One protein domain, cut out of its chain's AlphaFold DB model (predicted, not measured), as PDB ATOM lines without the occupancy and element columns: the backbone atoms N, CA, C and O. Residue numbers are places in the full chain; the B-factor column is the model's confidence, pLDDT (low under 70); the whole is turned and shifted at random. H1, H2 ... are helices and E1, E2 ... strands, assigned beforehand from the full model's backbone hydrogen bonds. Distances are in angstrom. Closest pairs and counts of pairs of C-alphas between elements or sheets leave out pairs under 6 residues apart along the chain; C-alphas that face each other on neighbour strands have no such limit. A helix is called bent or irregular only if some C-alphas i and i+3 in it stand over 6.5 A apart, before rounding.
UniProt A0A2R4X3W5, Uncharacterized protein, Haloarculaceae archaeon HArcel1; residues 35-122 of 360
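Overview. This is residues 35 to 122 of the 360 residues of an uncharacterized protein of Haloarculaceae archaeon HArcel1 (UniProt A0A2R4X3W5). A narrow sheet of three strands runs through the middle of the domain; the helix H1 packs over its edge strand E3, while H2 sits by the first residue of E3 and the very short H3 by E2 at the other edge. A long loop, residues 65 to 81, swings out from H2 and comes back to begin E1, and the turn of the hairpin E1 and E2 lies at the other end of the long axis. The printed part has 88 residues with three named helices and three named strands, in the order H1 H2 E1 E2 H3 E3, and the sheet runs E2 E1 E3, antiparallel throughout. The class is mixed, helices and strands; the whole is compact, with a radius of gyration of the C-alphas of 12.5 A and spans of 36 by 25 by 22 A.

Arrangement. Begin with H1, residues 35 to 47, which is on the sheet at a height of 8.1 A and lies over E3, residues 113 to 119. Look at the C-alphas of Glu 40 and Thr 118, the closest of the two elements, 6.1 A apart. On the local plane H1 and E3 stand at 30.2 degrees, only just slantwise. Next comes H2, residues 54 to 64, close but not clearly touching H1: the closest C-alphas are those of Val 47 and His 61, 7.2 A apart. H1 and H2 run opposite ways at a steep tilt of 63 degrees. H2 only grazes the sheet, with its residues 54 to 57; its closest C-alpha to E3 is that of Tyr 54, 5.8 A from that of Ser 113. E1, residues 82 to 87, is the inner strand. It forms a hairpin with E2, residues 93 to 96, their directions 154 degrees apart; look for N 94 and O 86, 2.8 A apart and within hydrogen-bond range. H3, residues 101 to 104, only grazes the sheet, and its closest C-alpha to E2 is that of Phe 104, 6.9 A from that of Ile 96. H3 is apart from H1 and from H2. E1 and E3 are antiparallel at 157 degrees, with N 83 and O 118 at 2.7 A and N 85 and O 116 at 2.8 A. E2, H3 and E3 make a split strand-helix-strand unit, two strands running the same way with E1 between them in the sheet, and its crossover is right-handed. Every O i to N i+4 pair of H1 is within hydrogen-bond range, 5 of 7 are in H2, and H3 is too short for such a pair.

Along the chain. Find C-alpha 35 at (238.249, 220.967, 291.674); from there H1 runs 18.2 A to C-alpha 47. H2 covers 11.1 A from C-alpha 54 to C-alpha 64 and is irregular: C-alphas 60 and 63 are 9.2 A apart. E1 starts at C-alpha 82, at (226.064, 224.837, 298.023), and is 16.8 A long. E2 spans 9.7 A from Thr 93 to Ile 96, and H3 spans 5.0 A from Leu 101 to Phe 104. E3 is 18.4 A long and ends at C-alpha 119, at (230.106, 225.255, 297.456).

Size, cuts and confidence. The C-alphas of Trp 77 and Pro 90 are the two farthest apart, 37.3 A, while those of Phe 35 and Ala 122, the first and last printed, are 9.1 A apart. The printed part has no cut. The link from H2 to E1 is long, with 17 residues; the links E1 to E2 and E2 to H3 are tight. The mean pLDDT of the printed part is 77.9, and the model's confidence is under 70 at residues 62 to 77, residue 80 and residues 120 to 122.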
ATOM      1  N   PHE A  35     239.441 221.782 291.497       91.31
ATOM      2  CA  PHE A  35     238.249 220.967 291.674       91.31
ATOM      3  C   PHE A  35     237.042 221.823 292.066       91.31
ATOM      4  O   PHE A  35     236.039 221.781 291.357       91.31
ATOM      5  N   GLU A  36     237.154 222.649 293.111       89.06
ATOM      6  CA  GLU A  36     236.071 223.534 293.571       89.06
ATOM      7  C   GLU A  36     235.555 224.417 292.437       89.06
ATOM      8  O   GLU A  36     234.380 224.348 292.077       89.06
ATOM      9  N   ARG A  37     236.460 225.152 291.783       90.88
ATOM     10  CA  ARG A  37     236.106 226.029 290.661       90.88
ATOM     11  C   ARG A  37     235.411 225.260 289.536       90.88
ATOM     12  O   ARG A  37     234.452 225.749 288.948       90.88
ATOM     13  N   ARG A  38     235.901 224.065 289.189       91.62
ATOM     14  CA  ARG A  38     235.332 223.249 288.100       91.62
ATOM     15  C   ARG A  38     233.963 222.685 288.462       91.62
ATOM     16  O   ARG A  38     233.127 222.566 287.569       91.62
ATOM     17  N   VAL A  39     233.736 222.355 289.730       88.00
ATOM     18  CA  VAL A  39     232.433 221.925 290.243       88.00
ATOM     19  C   VAL A  39     231.437 223.081 290.205       88.00
ATOM     20  O   VAL A  39     230.352 222.896 289.659       88.00
ATOM     21  N   GLU A  40     231.807 224.264 290.692       88.75
ATOM     22  CA  GLU A  40     230.959 225.467 290.657       88.75
ATOM     23  C   GLU A  40     230.597 225.855 289.217       88.75
ATOM     24  O   GLU A  40     229.420 225.993 288.885       88.75
ATOM     25  N   GLU A  41     231.583 225.911 288.315       90.44
ATOM     26  CA  GLU A  41     231.360 226.169 286.885       90.44
ATOM     27  C   GLU A  41     230.430 225.129 286.247       90.44
ATOM     28  O   GLU A  41     229.529 225.473 285.475       90.44
ATOM     29  N   ALA A  42     230.640 223.844 286.549       89.06
ATOM     30  CA  ALA A  42     229.812 222.775 286.010       89.06
ATOM     31  C   ALA A  42     228.383 222.838 286.555       89.06
ATOM     32  O   ALA A  42     227.447 222.574 285.802       89.06
ATOM     33  N   LEU A  43     228.205 223.185 287.829       85.06
ATOM     34  CA  LEU A  43     226.905 223.303 288.476       85.06
ATOM     35  C   LEU A  43     226.114 224.477 287.887       85.06
ATOM     36  O   LEU A  43     225.012 224.271 287.376       85.06
ATOM     37  N   SER A  44     226.725 225.662 287.824       87.06
ATOM     38  CA  SER A  44     226.152 226.863 287.201       87.06
ATOM     39  C   SER A  44     225.782 226.639 285.734       87.06
ATOM     40  O   SER A  44     224.692 227.017 285.303       87.06
ATOM     41  N   SER A  45     226.639 225.954 284.968       88.06
ATOM     42  CA  SER A  45     226.347 225.609 283.571       88.06
ATOM     43  C   SER A  45     225.264 224.539 283.423       88.06
ATOM     44  O   SER A  45     224.601 224.503 282.388       88.06
ATOM     45  N   THR A  46     225.116 223.634 284.391       84.62
ATOM     46  CA  THR A  46     224.120 222.549 284.340       84.62
ATOM     47  C   THR A  46     222.719 223.067 284.646       84.62
ATOM     48  O   THR A  46     221.756 222.600 284.042       84.62
ATOM     49  N   VAL A  47     222.623 224.033 285.558       81.25
ATOM     50  CA  VAL A  47     221.375 224.704 285.953       81.25
ATOM     51  C   VAL A  47     221.040 225.893 285.035       81.25
ATOM     52  O   VAL A  47     219.934 226.423 285.079       81.25
ATOM     53  N   ASP A  48     221.980 226.285 284.166       85.06
ATOM     54  CA  ASP A  48     221.828 227.363 283.181       85.06
ATOM     55  C   ASP A  48     221.446 228.708 283.822       85.06
ATOM     56  O   ASP A  48     220.498 229.364 283.406       85.06
ATOM     57  N   ILE A  49     222.161 229.126 284.873       84.00
ATOM     58  CA  ILE A  49     221.777 230.310 285.672       84.00
ATOM     59  C   ILE A  49     221.874 231.648 284.913       84.00
ATOM     60  O   ILE A  49     221.282 232.644 285.330       84.00
ATOM     61  N   GLU A  50     222.614 231.705 283.800       83.38
ATOM     62  CA  GLU A  50     222.905 232.960 283.104       83.38
ATOM     63  C   GLU A  50     221.649 233.607 282.498       83.38
ATOM     64  O   GLU A  50     221.069 233.138 281.519       83.38
ATOM     65  N   GLY A  51     221.274 234.773 283.035       79.00
ATOM     66  CA  GLY A  51     220.194 235.598 282.488       79.00
ATOM     67  C   GLY A  51     218.787 235.077 282.772       79.00
ATOM     68  O   GLY A  51     217.840 235.582 282.163       79.00
ATOM     69  N   ARG A  52     218.655 234.111 283.686       82.50
ATOM     70  CA  ARG A  52     217.378 233.555 284.134       82.50
ATOM     71  C   ARG A  52     216.957 234.120 285.482       82.50
ATOM     72  O   ARG A  52     217.791 234.496 286.310       82.50
ATOM     73  N   THR A  53     215.652 234.174 285.707       85.00
ATOM     74  CA  THR A  53     215.098 234.507 287.022       85.00
ATOM     75  C   THR A  53     215.081 233.283 287.930       85.00
ATOM     76  O   THR A  53     215.117 232.136 287.481       85.00
ATOM     77  N   TYR A  54     214.997 233.523 289.234       81.75
ATOM     78  CA  TYR A  54     214.866 232.469 290.227       81.75
ATOM     79  C   TYR A  54     213.603 231.630 289.992       81.75
ATOM     80  O   TYR A  54     213.657 230.412 290.112       81.75
ATOM     81  N   GLU A  55     212.487 232.259 289.600       83.94
ATOM     82  CA  GLU A  55     211.254 231.558 289.210       83.94
ATOM     83  C   GLU A  55     211.467 230.648 287.991       83.94
ATOM     84  O   GLU A  55     211.072 229.488 288.027       83.94
ATOM     85  N   GLU A  56     212.152 231.121 286.946       84.38
ATOM     86  CA  GLU A  56     212.435 230.306 285.758       84.38
ATOM     87  C   GLU A  56     213.312 229.095 286.086       84.38
ATOM     88  O   GLU A  56     213.122 228.026 285.509       84.38
ATOM     89  N   ILE A  57     214.292 229.259 286.975       81.25
ATOM     90  CA  ILE A  57     215.148 228.154 287.412       81.25
ATOM     91  C   ILE A  57     214.336 227.195 288.291       81.25
ATOM     92  O   ILE A  57     214.429 225.987 288.111       81.25
ATOM     93  N   LEU A  58     213.496 227.702 289.198       78.94
ATOM     94  CA  LEU A  58     212.616 226.879 290.033       78.94
ATOM     95  C   LEU A  58     211.618 226.067 289.195       78.94
ATOM     96  O   LEU A  58     211.360 224.909 289.511       78.94
ATOM     97  N   ASP A  59     211.086 226.625 288.114       80.44
ATOM     98  CA  ASP A  59     210.151 225.917 287.234       80.44
ATOM     99  C   ASP A  59     210.811 224.737 286.497       80.44
ATOM    100  O   ASP A  59     210.190 223.682 286.338       80.44
ATOM    101  N   ASP A  60     212.070 224.890 286.078       76.38
ATOM    102  CA  ASP A  60     212.807 223.863 285.328       76.38
ATOM    103  C   ASP A  60     213.550 222.865 286.228       76.38
ATOM    104  O   ASP A  60     213.747 221.704 285.853       76.38
ATOM    105  N   HIS A  61     213.981 223.321 287.404       74.62
ATOM    106  CA  HIS A  61     214.931 222.625 288.269       74.62
ATOM    107  C   HIS A  61     214.435 222.435 289.707       74.62
ATOM    108  O   HIS A  61     215.130 221.781 290.472       74.62
ATOM    109  N   GLY A  62     213.245 222.942 290.058       65.31
ATOM    110  CA  GLY A  62     212.420 222.637 291.240       65.31
ATOM    111  C   GLY A  62     213.158 222.288 292.530       65.31
ATOM    112  O   GLY A  62     213.342 223.124 293.407       65.31
ATOM    113  N   ASP A  63     213.562 221.024 292.633       58.12
ATOM    114  CA  ASP A  63     214.243 220.421 293.783       58.12
ATOM    115  C   ASP A  63     215.687 220.931 294.010       58.12
ATOM    116  O   ASP A  63     216.278 220.638 295.047       58.12
ATOM    117  N   LEU A  64     216.267 221.668 293.057       58.31
ATOM    118  CA  LEU A  64     217.656 222.156 293.067       58.31
ATOM    119  C   LEU A  64     217.816 223.564 293.640       58.31
ATOM    120  O   LEU A  64     218.938 224.010 293.875       58.31
ATOM    121  N   VAL A  65     216.706 224.275 293.819       55.41
ATOM    122  CA  VAL A  65     216.673 225.716 294.045       55.41
ATOM    123  C   VAL A  65     216.369 225.997 295.517       55.41
ATOM    124  O   VAL A  65     215.244 225.831 295.979       55.41
ATOM    125  N   GLY A  66     217.396 226.420 296.261       54.00
ATOM    126  CA  GLY A  66     217.328 226.672 297.706       54.00
ATOM    127  C   GLY A  66     218.190 225.715 298.533       54.00
ATOM    128  O   GLY A  66     218.835 224.818 297.997       54.00
ATOM    129  N   TYR A  67     218.248 225.956 299.847       46.53
ATOM    130  CA  TYR A  67     219.035 225.159 300.791       46.53
ATOM    131  C   TYR A  67     218.606 223.687 300.735       46.53
ATOM    132  O   TYR A  67     217.494 223.346 301.138       46.53
ATOM    133  N   ALA A  68     219.477 222.828 300.210       50.19
ATOM    134  CA  ALA A  68     219.298 221.389 300.278       50.19
ATOM    135  C   ALA A  68     219.794 220.919 301.648       50.19
ATOM    136  O   ALA A  68     220.992 220.967 301.925       50.19
ATOM    137  N   ASP A  69     218.861 220.503 302.502       49.03
ATOM    138  CA  ASP A  69     219.190 219.790 303.732       49.03
ATOM    139  C   ASP A  69     219.860 218.452 303.344       49.03
ATOM    140  O   ASP A  69     219.295 217.717 302.519       49.03
ATOM    141  N   PRO A  70     221.058 218.130 303.871       47.41
ATOM    142  CA  PRO A  70     221.756 216.877 303.573       47.41
ATOM    143  C   PRO A  70     220.925 215.617 303.882       47.41
ATOM    144  O   PRO A  70     221.190 214.565 303.298       47.41
ATOM    145  N   ASP A  71     219.886 215.713 304.721       48.78
ATOM    146  CA  ASP A  71     219.000 214.593 305.068       48.78
ATOM    147  C   ASP A  71     217.905 214.291 304.008       48.78
ATOM    148  O   ASP A  71     217.175 213.305 304.146       48.78
ATOM    149  N   GLU A  72     217.757 215.094 302.942       51.09
ATOM    150  CA  GLU A  72     216.650 214.960 301.967       51.09
ATOM    151  C   GLU A  72     216.989 214.221 300.642       51.09
ATOM    152  O   GLU A  72     216.140 214.180 299.749       51.09
ATOM    153  N   GLU A  73     218.170 213.593 300.495       54.78
ATOM    154  CA  GLU A  73     218.591 212.803 299.302       54.78
ATOM    155  C   GLU A  73     218.418 213.539 297.945       54.78
ATOM    156  O   GLU A  73     218.058 212.943 296.924       54.78
ATOM    157  N   ARG A  74     218.628 214.865 297.908       61.06
ATOM    158  CA  ARG A  74     218.431 215.679 296.683       61.06
ATOM    159  C   ARG A  74     219.706 216.025 295.926       61.06
ATOM    160  O   ARG A  74     219.627 216.389 294.754       61.06
ATOM    161  N   LEU A  75     220.859 215.918 296.579       67.06
ATOM    162  CA  LEU A  75     222.161 216.189 295.982       67.06
ATOM    163  C   LEU A  75     222.875 214.887 295.608       67.06
ATOM    164  O   LEU A  75     222.616 213.846 296.218       67.06
ATOM    165  N   PRO A  76     223.784 214.925 294.613       68.56
ATOM    166  CA  PRO A  76     224.759 213.864 294.421       68.56
ATOM    167  C   PRO A  76     225.411 213.509 295.748       68.56
ATOM    168  O   PRO A  76     225.780 214.414 296.486       68.56
ATOM    169  N   TRP A  77     225.576 212.213 296.017       69.62
ATOM    170  CA  TRP A  77     226.069 211.723 297.302       69.62
ATOM    171  C   TRP A  77     227.278 212.529 297.789       69.62
ATOM    172  O   TRP A  77     227.237 213.060 298.885       69.62
ATOM    173  N   TRP A  78     228.308 212.713 296.962       73.00
ATOM    174  CA  TRP A  78     229.565 213.392 297.315       73.00
ATOM    175  C   TRP A  78     229.463 214.906 297.572       73.00
ATOM    176  O   TRP A  78     230.461 215.513 297.958       73.00
ATOM    177  N   LEU A  79     228.318 215.532 297.298       73.56
ATOM    178  CA  LEU A  79     228.136 216.976 297.367       73.56
ATOM    179  C   LEU A  79     227.378 217.355 298.646       73.56
ATOM    180  O   LEU A  79     226.153 217.276 298.684       73.56
ATOM    181  N   ASP A  80     228.105 217.836 299.658       69.94
ATOM    182  CA  ASP A  80     227.535 218.210 300.964       69.94
ATOM    183  C   ASP A  80     226.540 219.383 300.879       69.94
ATOM    184  O   ASP A  80     225.600 219.477 301.665       69.94
ATOM    185  N   GLY A  81     226.739 220.302 299.929       72.06
ATOM    186  CA  GLY A  81     225.829 221.419 299.698       72.06
ATOM    187  C   GLY A  81     226.465 222.590 298.958       72.06
ATOM    188  O   GLY A  81     227.672 222.641 298.720       72.06
ATOM    189  N   PHE A  82     225.641 223.580 298.632       77.00
ATOM    190  CA  PHE A  82     226.064 224.837 298.023       77.00
ATOM    191  C   PHE A  82     225.131 225.986 298.413       77.00
ATOM    192  O   PHE A  82     224.000 225.782 298.854       77.00
ATOM    193  N   LYS A  83     225.636 227.206 298.272       82.75
ATOM    194  CA  LYS A  83     224.946 228.475 298.489       82.75
ATOM    195  C   LYS A  83     224.676 229.142 297.159       82.75
ATOM    196  O   LYS A  83     225.503 229.116 296.253       82.75
ATOM    197  N   TRP A  84     223.533 229.805 297.095       85.06
ATOM    198  CA  TRP A  84     223.150 230.638 295.965       85.06
ATOM    199  C   TRP A  84     223.404 232.091 296.322       85.06
ATOM    200  O   TRP A  84     223.071 232.520 297.426       85.06
ATOM    201  N   THR A  85     223.940 232.861 295.389       88.50
ATOM    202  CA  THR A  85     223.969 234.318 295.491       88.50
ATOM    203  C   THR A  85     222.948 234.888 294.522       88.50
ATOM    204  O   THR A  85     222.992 234.604 293.329       88.50
ATOM    205  N   VAL A  86     222.008 235.671 295.042       88.81
ATOM    206  CA  VAL A  86     220.874 236.225 294.298       88.81
ATOM    207  C   VAL A  86     220.825 237.743 294.402       88.81
ATOM    208  O   VAL A  86     221.316 238.319 295.373       88.81
ATOM    209  N   THR A  87     220.215 238.402 293.421       90.38
ATOM    210  CA  THR A  87     220.042 239.862 293.399       90.38
ATOM    211  C   THR A  87     218.659 240.227 292.860       90.38
ATOM    212  O   THR A  87     218.168 239.590 291.934       90.38
ATOM    213  N   ALA A  88     218.006 241.253 293.413       87.88
ATOM    214  CA  ALA A  88     216.718 241.743 292.907       87.88
ATOM    215  C   ALA A  88     216.560 243.240 293.177       87.88
ATOM    216  O   ALA A  88     216.656 243.646 294.322       87.88
ATOM    217  N   GLU A  89     216.243 244.085 292.194       81.50
ATOM    218  CA  GLU A  89     216.027 245.514 292.482       81.50
ATOM    219  C   GLU A  89     214.669 245.768 293.182       81.50
ATOM    220  O   GLU A  89     213.646 245.244 292.737       81.50
ATOM    221  N   PRO A  90     214.590 246.618 294.233       80.75
ATOM    222  CA  PRO A  90     215.633 247.487 294.797       80.75
ATOM    223  C   PRO A  90     216.401 246.870 295.983       80.75
ATOM    224  O   PRO A  90     217.026 247.612 296.743       80.75
ATOM    225  N   LEU A  91     216.273 245.566 296.208       84.88
ATOM    226  CA  LEU A  91     217.021 244.837 297.226       84.88
ATOM    227  C   LEU A  91     218.493 244.700 296.793       84.88
ATOM    228  O   LEU A  91     218.839 244.783 295.614       84.88
ATOM    229  N   ASP A  92     219.373 244.556 297.777       87.06
ATOM    230  CA  ASP A  92     220.792 244.321 297.516       87.06
ATOM    231  C   ASP A  92     221.032 242.849 297.121       87.06
ATOM    232  O   ASP A  92     220.111 242.042 297.033       87.06
ATOM    233  N   THR A  93     222.283 242.484 296.856       89.94
ATOM    234  CA  THR A  93     222.679 241.083 296.664       89.94
ATOM    235  C   THR A  93     222.620 240.318 297.991       89.94
ATOM    236  O   THR A  93     223.072 240.822 299.025       89.94
ATOM    237  N   LEU A  94     222.120 239.082 297.961       87.94
ATOM    238  CA  LEU A  94     222.014 238.184 299.109       87.94
ATOM    239  C   LEU A  94     222.619 236.815 298.794       87.94
ATOM    240  O   LEU A  94     222.254 236.185 297.809       87.94
ATOM    241  N   THR A  95     223.486 236.315 299.673       86.88
ATOM    242  CA  THR A  95     223.875 234.900 299.675       86.88
ATOM    243  C   THR A  95     222.906 234.120 300.565       86.88
ATOM    244  O   THR A  95     222.760 234.434 301.750       86.88
ATOM    245  N   ILE A  96     222.228 233.130 299.990       81.31
ATOM    246  CA  ILE A  96     221.200 232.309 300.635       81.31
ATOM    247  C   ILE A  96     221.871 231.186 301.429       81.31
ATOM    248  O   ILE A  96     222.486 230.295 300.850       81.31
ATOM    249  N   ASP A  97     221.724 231.220 302.749       76.62
ATOM    250  CA  ASP A  97     222.084 230.167 303.694       76.62
ATOM    251  C   ASP A  97     221.045 230.075 304.821       76.62
ATOM    252  O   ASP A  97     220.114 230.879 304.875       76.62
ATOM    253  N   ASP A  98     221.211 229.120 305.743       72.06
ATOM    254  CA  ASP A  98     220.299 228.881 306.875       72.06
ATOM    255  C   ASP A  98     219.893 230.131 307.658       72.06
ATOM    256  O   ASP A  98     218.816 230.188 308.251       72.06
ATOM    257  N   ARG A  99     220.768 231.137 307.721       80.25
ATOM    258  CA  ARG A  99     220.539 232.354 308.505       80.25
ATOM    259  C   ARG A  99     219.893 233.458 307.685       80.25
ATOM    260  O   ARG A  99     219.399 234.414 308.281       80.25
ATOM    261  N   SER A 100     219.929 233.360 306.359       80.81
ATOM    262  CA  SER A 100     219.371 234.349 305.439       80.81
ATOM    263  C   SER A 100     218.089 233.895 304.740       80.81
ATOM    264  O   SER A 100     217.514 234.696 304.008       80.81
ATOM    265  N   LEU A 101     217.582 232.684 305.013       80.06
ATOM    266  CA  LEU A 101     216.297 232.200 304.481       80.06
ATOM    267  C   LEU A 101     215.140 233.175 304.755       80.06
ATOM    268  O   LEU A 101     214.446 233.563 303.819       80.06
ATOM    269  N   ASP A 102     214.994 233.658 305.994       83.06
ATOM    270  CA  ASP A 102     213.954 234.639 306.359       83.06
ATOM    271  C   ASP A 102     214.079 235.948 305.554       83.06
ATOM    272  O   ASP A 102     213.087 236.592 305.229       83.06
ATOM    273  N   GLN A 103     215.311 236.359 305.234       82.69
ATOM    274  CA  GLN A 103     215.568 237.549 304.421       82.69
ATOM    275  C   GLN A 103     215.256 237.290 302.943       82.69
ATOM    276  O   GLN A 103     214.812 238.195 302.238       82.69
ATOM    277  N   PHE A 104     215.483 236.065 302.470       82.75
ATOM    278  CA  PHE A 104     215.191 235.666 301.101       82.75
ATOM    279  C   PHE A 104     213.683 235.626 300.810       82.75
ATOM    280  O   PHE A 104     213.285 235.944 299.695       82.75
ATOM    281  N   GLU A 105     212.821 235.365 301.802       82.06
ATOM    282  CA  GLU A 105     211.355 235.445 301.632       82.06
ATOM    283  C   GLU A 105     210.859 236.837 301.186       82.06
ATOM    284  O   GLU A 105     209.756 236.965 300.647       82.06
ATOM    285  N   GLU A 106     211.657 237.890 301.391       85.12
ATOM    286  CA  GLU A 106     211.341 239.251 300.942       85.12
ATOM    287  C   GLU A 106     211.654 239.484 299.447       85.12
ATOM    288  O   GLU A 106     211.239 240.509 298.895       85.12
ATOM    289  N   TYR A 107     212.355 238.555 298.780       87.44
ATOM    290  CA  TYR A 107     212.773 238.677 297.381       87.44
ATOM    291  C   TYR A 107     211.665 238.211 296.414       87.44
ATOM    292  O   TYR A 107     211.166 237.090 296.526       87.44
ATOM    293  N   PRO A 108     211.268 239.039 295.428       86.38
ATOM    294  CA  PRO A 108     210.306 238.642 294.399       86.38
ATOM    295  C   PRO A 108     210.921 237.620 293.427       86.38
ATOM    296  O   PRO A 108     211.839 237.956 292.678       86.38
ATOM    297  N   LEU A 109     210.419 236.381 293.424       83.50
ATOM    298  CA  LEU A 109     210.983 235.265 292.639       83.50
ATOM    299  C   LEU A 109     211.058 235.556 291.127       83.50
ATOM    300  O   LEU A 109     212.017 235.162 290.467       83.50
ATOM    301  N   ASP A 110     210.078 236.290 290.596       84.56
ATOM    302  CA  ASP A 110     209.915 236.627 289.177       84.56
ATOM    303  C   ASP A 110     210.874 237.724 288.686       84.56
ATOM    304  O   ASP A 110     211.050 237.911 287.482       84.56
ATOM    305  N   SER A 111     211.514 238.459 289.601       86.50
ATOM    306  CA  SER A 111     212.490 239.507 289.269       86.50
ATOM    307  C   SER A 111     213.822 239.371 290.005       86.50
ATOM    308  O   SER A 111     214.629 240.302 289.984       86.50
ATOM    309  N   THR A 112     214.044 238.239 290.669       87.94
ATOM    310  CA  THR A 112     215.313 237.901 291.319       87.94
ATOM    311  C   THR A 112     216.192 237.145 290.332       87.94
ATOM    312  O   THR A 112     215.763 236.118 289.814       87.94
ATOM    313  N   SER A 113     217.401 237.633 290.062       86.62
ATOM    314  CA  SER A 113     218.426 236.915 289.299       86.62
ATOM    315  C   SER A 113     219.296 236.074 290.223       86.62
ATOM    316  O   SER A 113     219.550 236.440 291.375       86.62
ATOM    317  N   VAL A 114     219.771 234.945 289.703       85.81
ATOM    318  CA  VAL A 114     220.831 234.156 290.330       85.81
ATOM    319  C   VAL A 114     222.152 234.604 289.727       85.81
ATOM    320  O   VAL A 114     222.338 234.540 288.516       85.81
ATOM    321  N   GLU A 115     223.051 235.091 290.573       87.00
ATOM    322  CA  GLU A 115     224.353 235.610 290.156       87.00
ATOM    323  C   GLU A 115     225.435 234.535 290.206       87.00
ATOM    324  O   GLU A 115     226.306 234.505 289.340       87.00
ATOM    325  N   ASP A 116     225.403 233.674 291.228       86.75
ATOM    326  CA  ASP A 116     226.461 232.691 291.452       86.75
ATOM    327  C   ASP A 116     226.002 231.505 292.310       86.75
ATOM    328  O   ASP A 116     225.048 231.615 293.093       86.75
ATOM    329  N   ILE A 117     226.729 230.394 292.192       83.56
ATOM    330  CA  ILE A 117     226.606 229.206 293.033       83.56
ATOM    331  C   ILE A 117     227.981 228.875 293.620       83.56
ATOM    332  O   ILE A 117     228.929 228.619 292.886       83.56
ATOM    333  N   THR A 118     228.072 228.822 294.949       83.69
ATOM    334  CA  THR A 118     229.325 228.570 295.676       83.69
ATOM    335  C   THR A 118     229.186 227.340 296.565       83.69
ATOM    336  O   THR A 118     228.173 227.192 297.248       83.69
ATOM    337  N   LEU A 119     230.180 226.458 296.615       78.00
ATOM    338  CA  LEU A 119     230.106 225.255 297.456       78.00
ATOM    339  C   LEU A 119     230.079 225.592 298.957       78.00
ATOM    340  O   LEU A 119     230.793 226.475 299.427       78.00
ATOM    341  N   ASN A 120     229.302 224.837 299.746       67.75
ATOM    342  CA  ASN A 120     229.250 224.977 301.213       67.75
ATOM    343  C   ASN A 120     230.449 224.364 301.941       67.75
ATOM    344  O   ASN A 120     230.466 224.338 303.169       67.75
ATOM    345  N   SER A 121     231.462 223.960 301.175       58.75
ATOM    346  CA  SER A 121     232.607 223.104 301.481       58.75
ATOM    347  C   SER A 121     232.440 221.727 300.842       58.75
ATOM    348  O   SER A 121     231.604 220.929 301.239       58.75
ATOM    349  N   ALA A 122     233.276 221.438 299.845       58.12
ATOM    350  CA  ALA A 122     233.622 220.068 299.482       58.12
ATOM    351  C   ALA A 122     234.816 219.614 300.344       58.12
ATOM    352  O   ALA A 122     235.756 219.016 299.820       58.12
TER     353      ALA A 122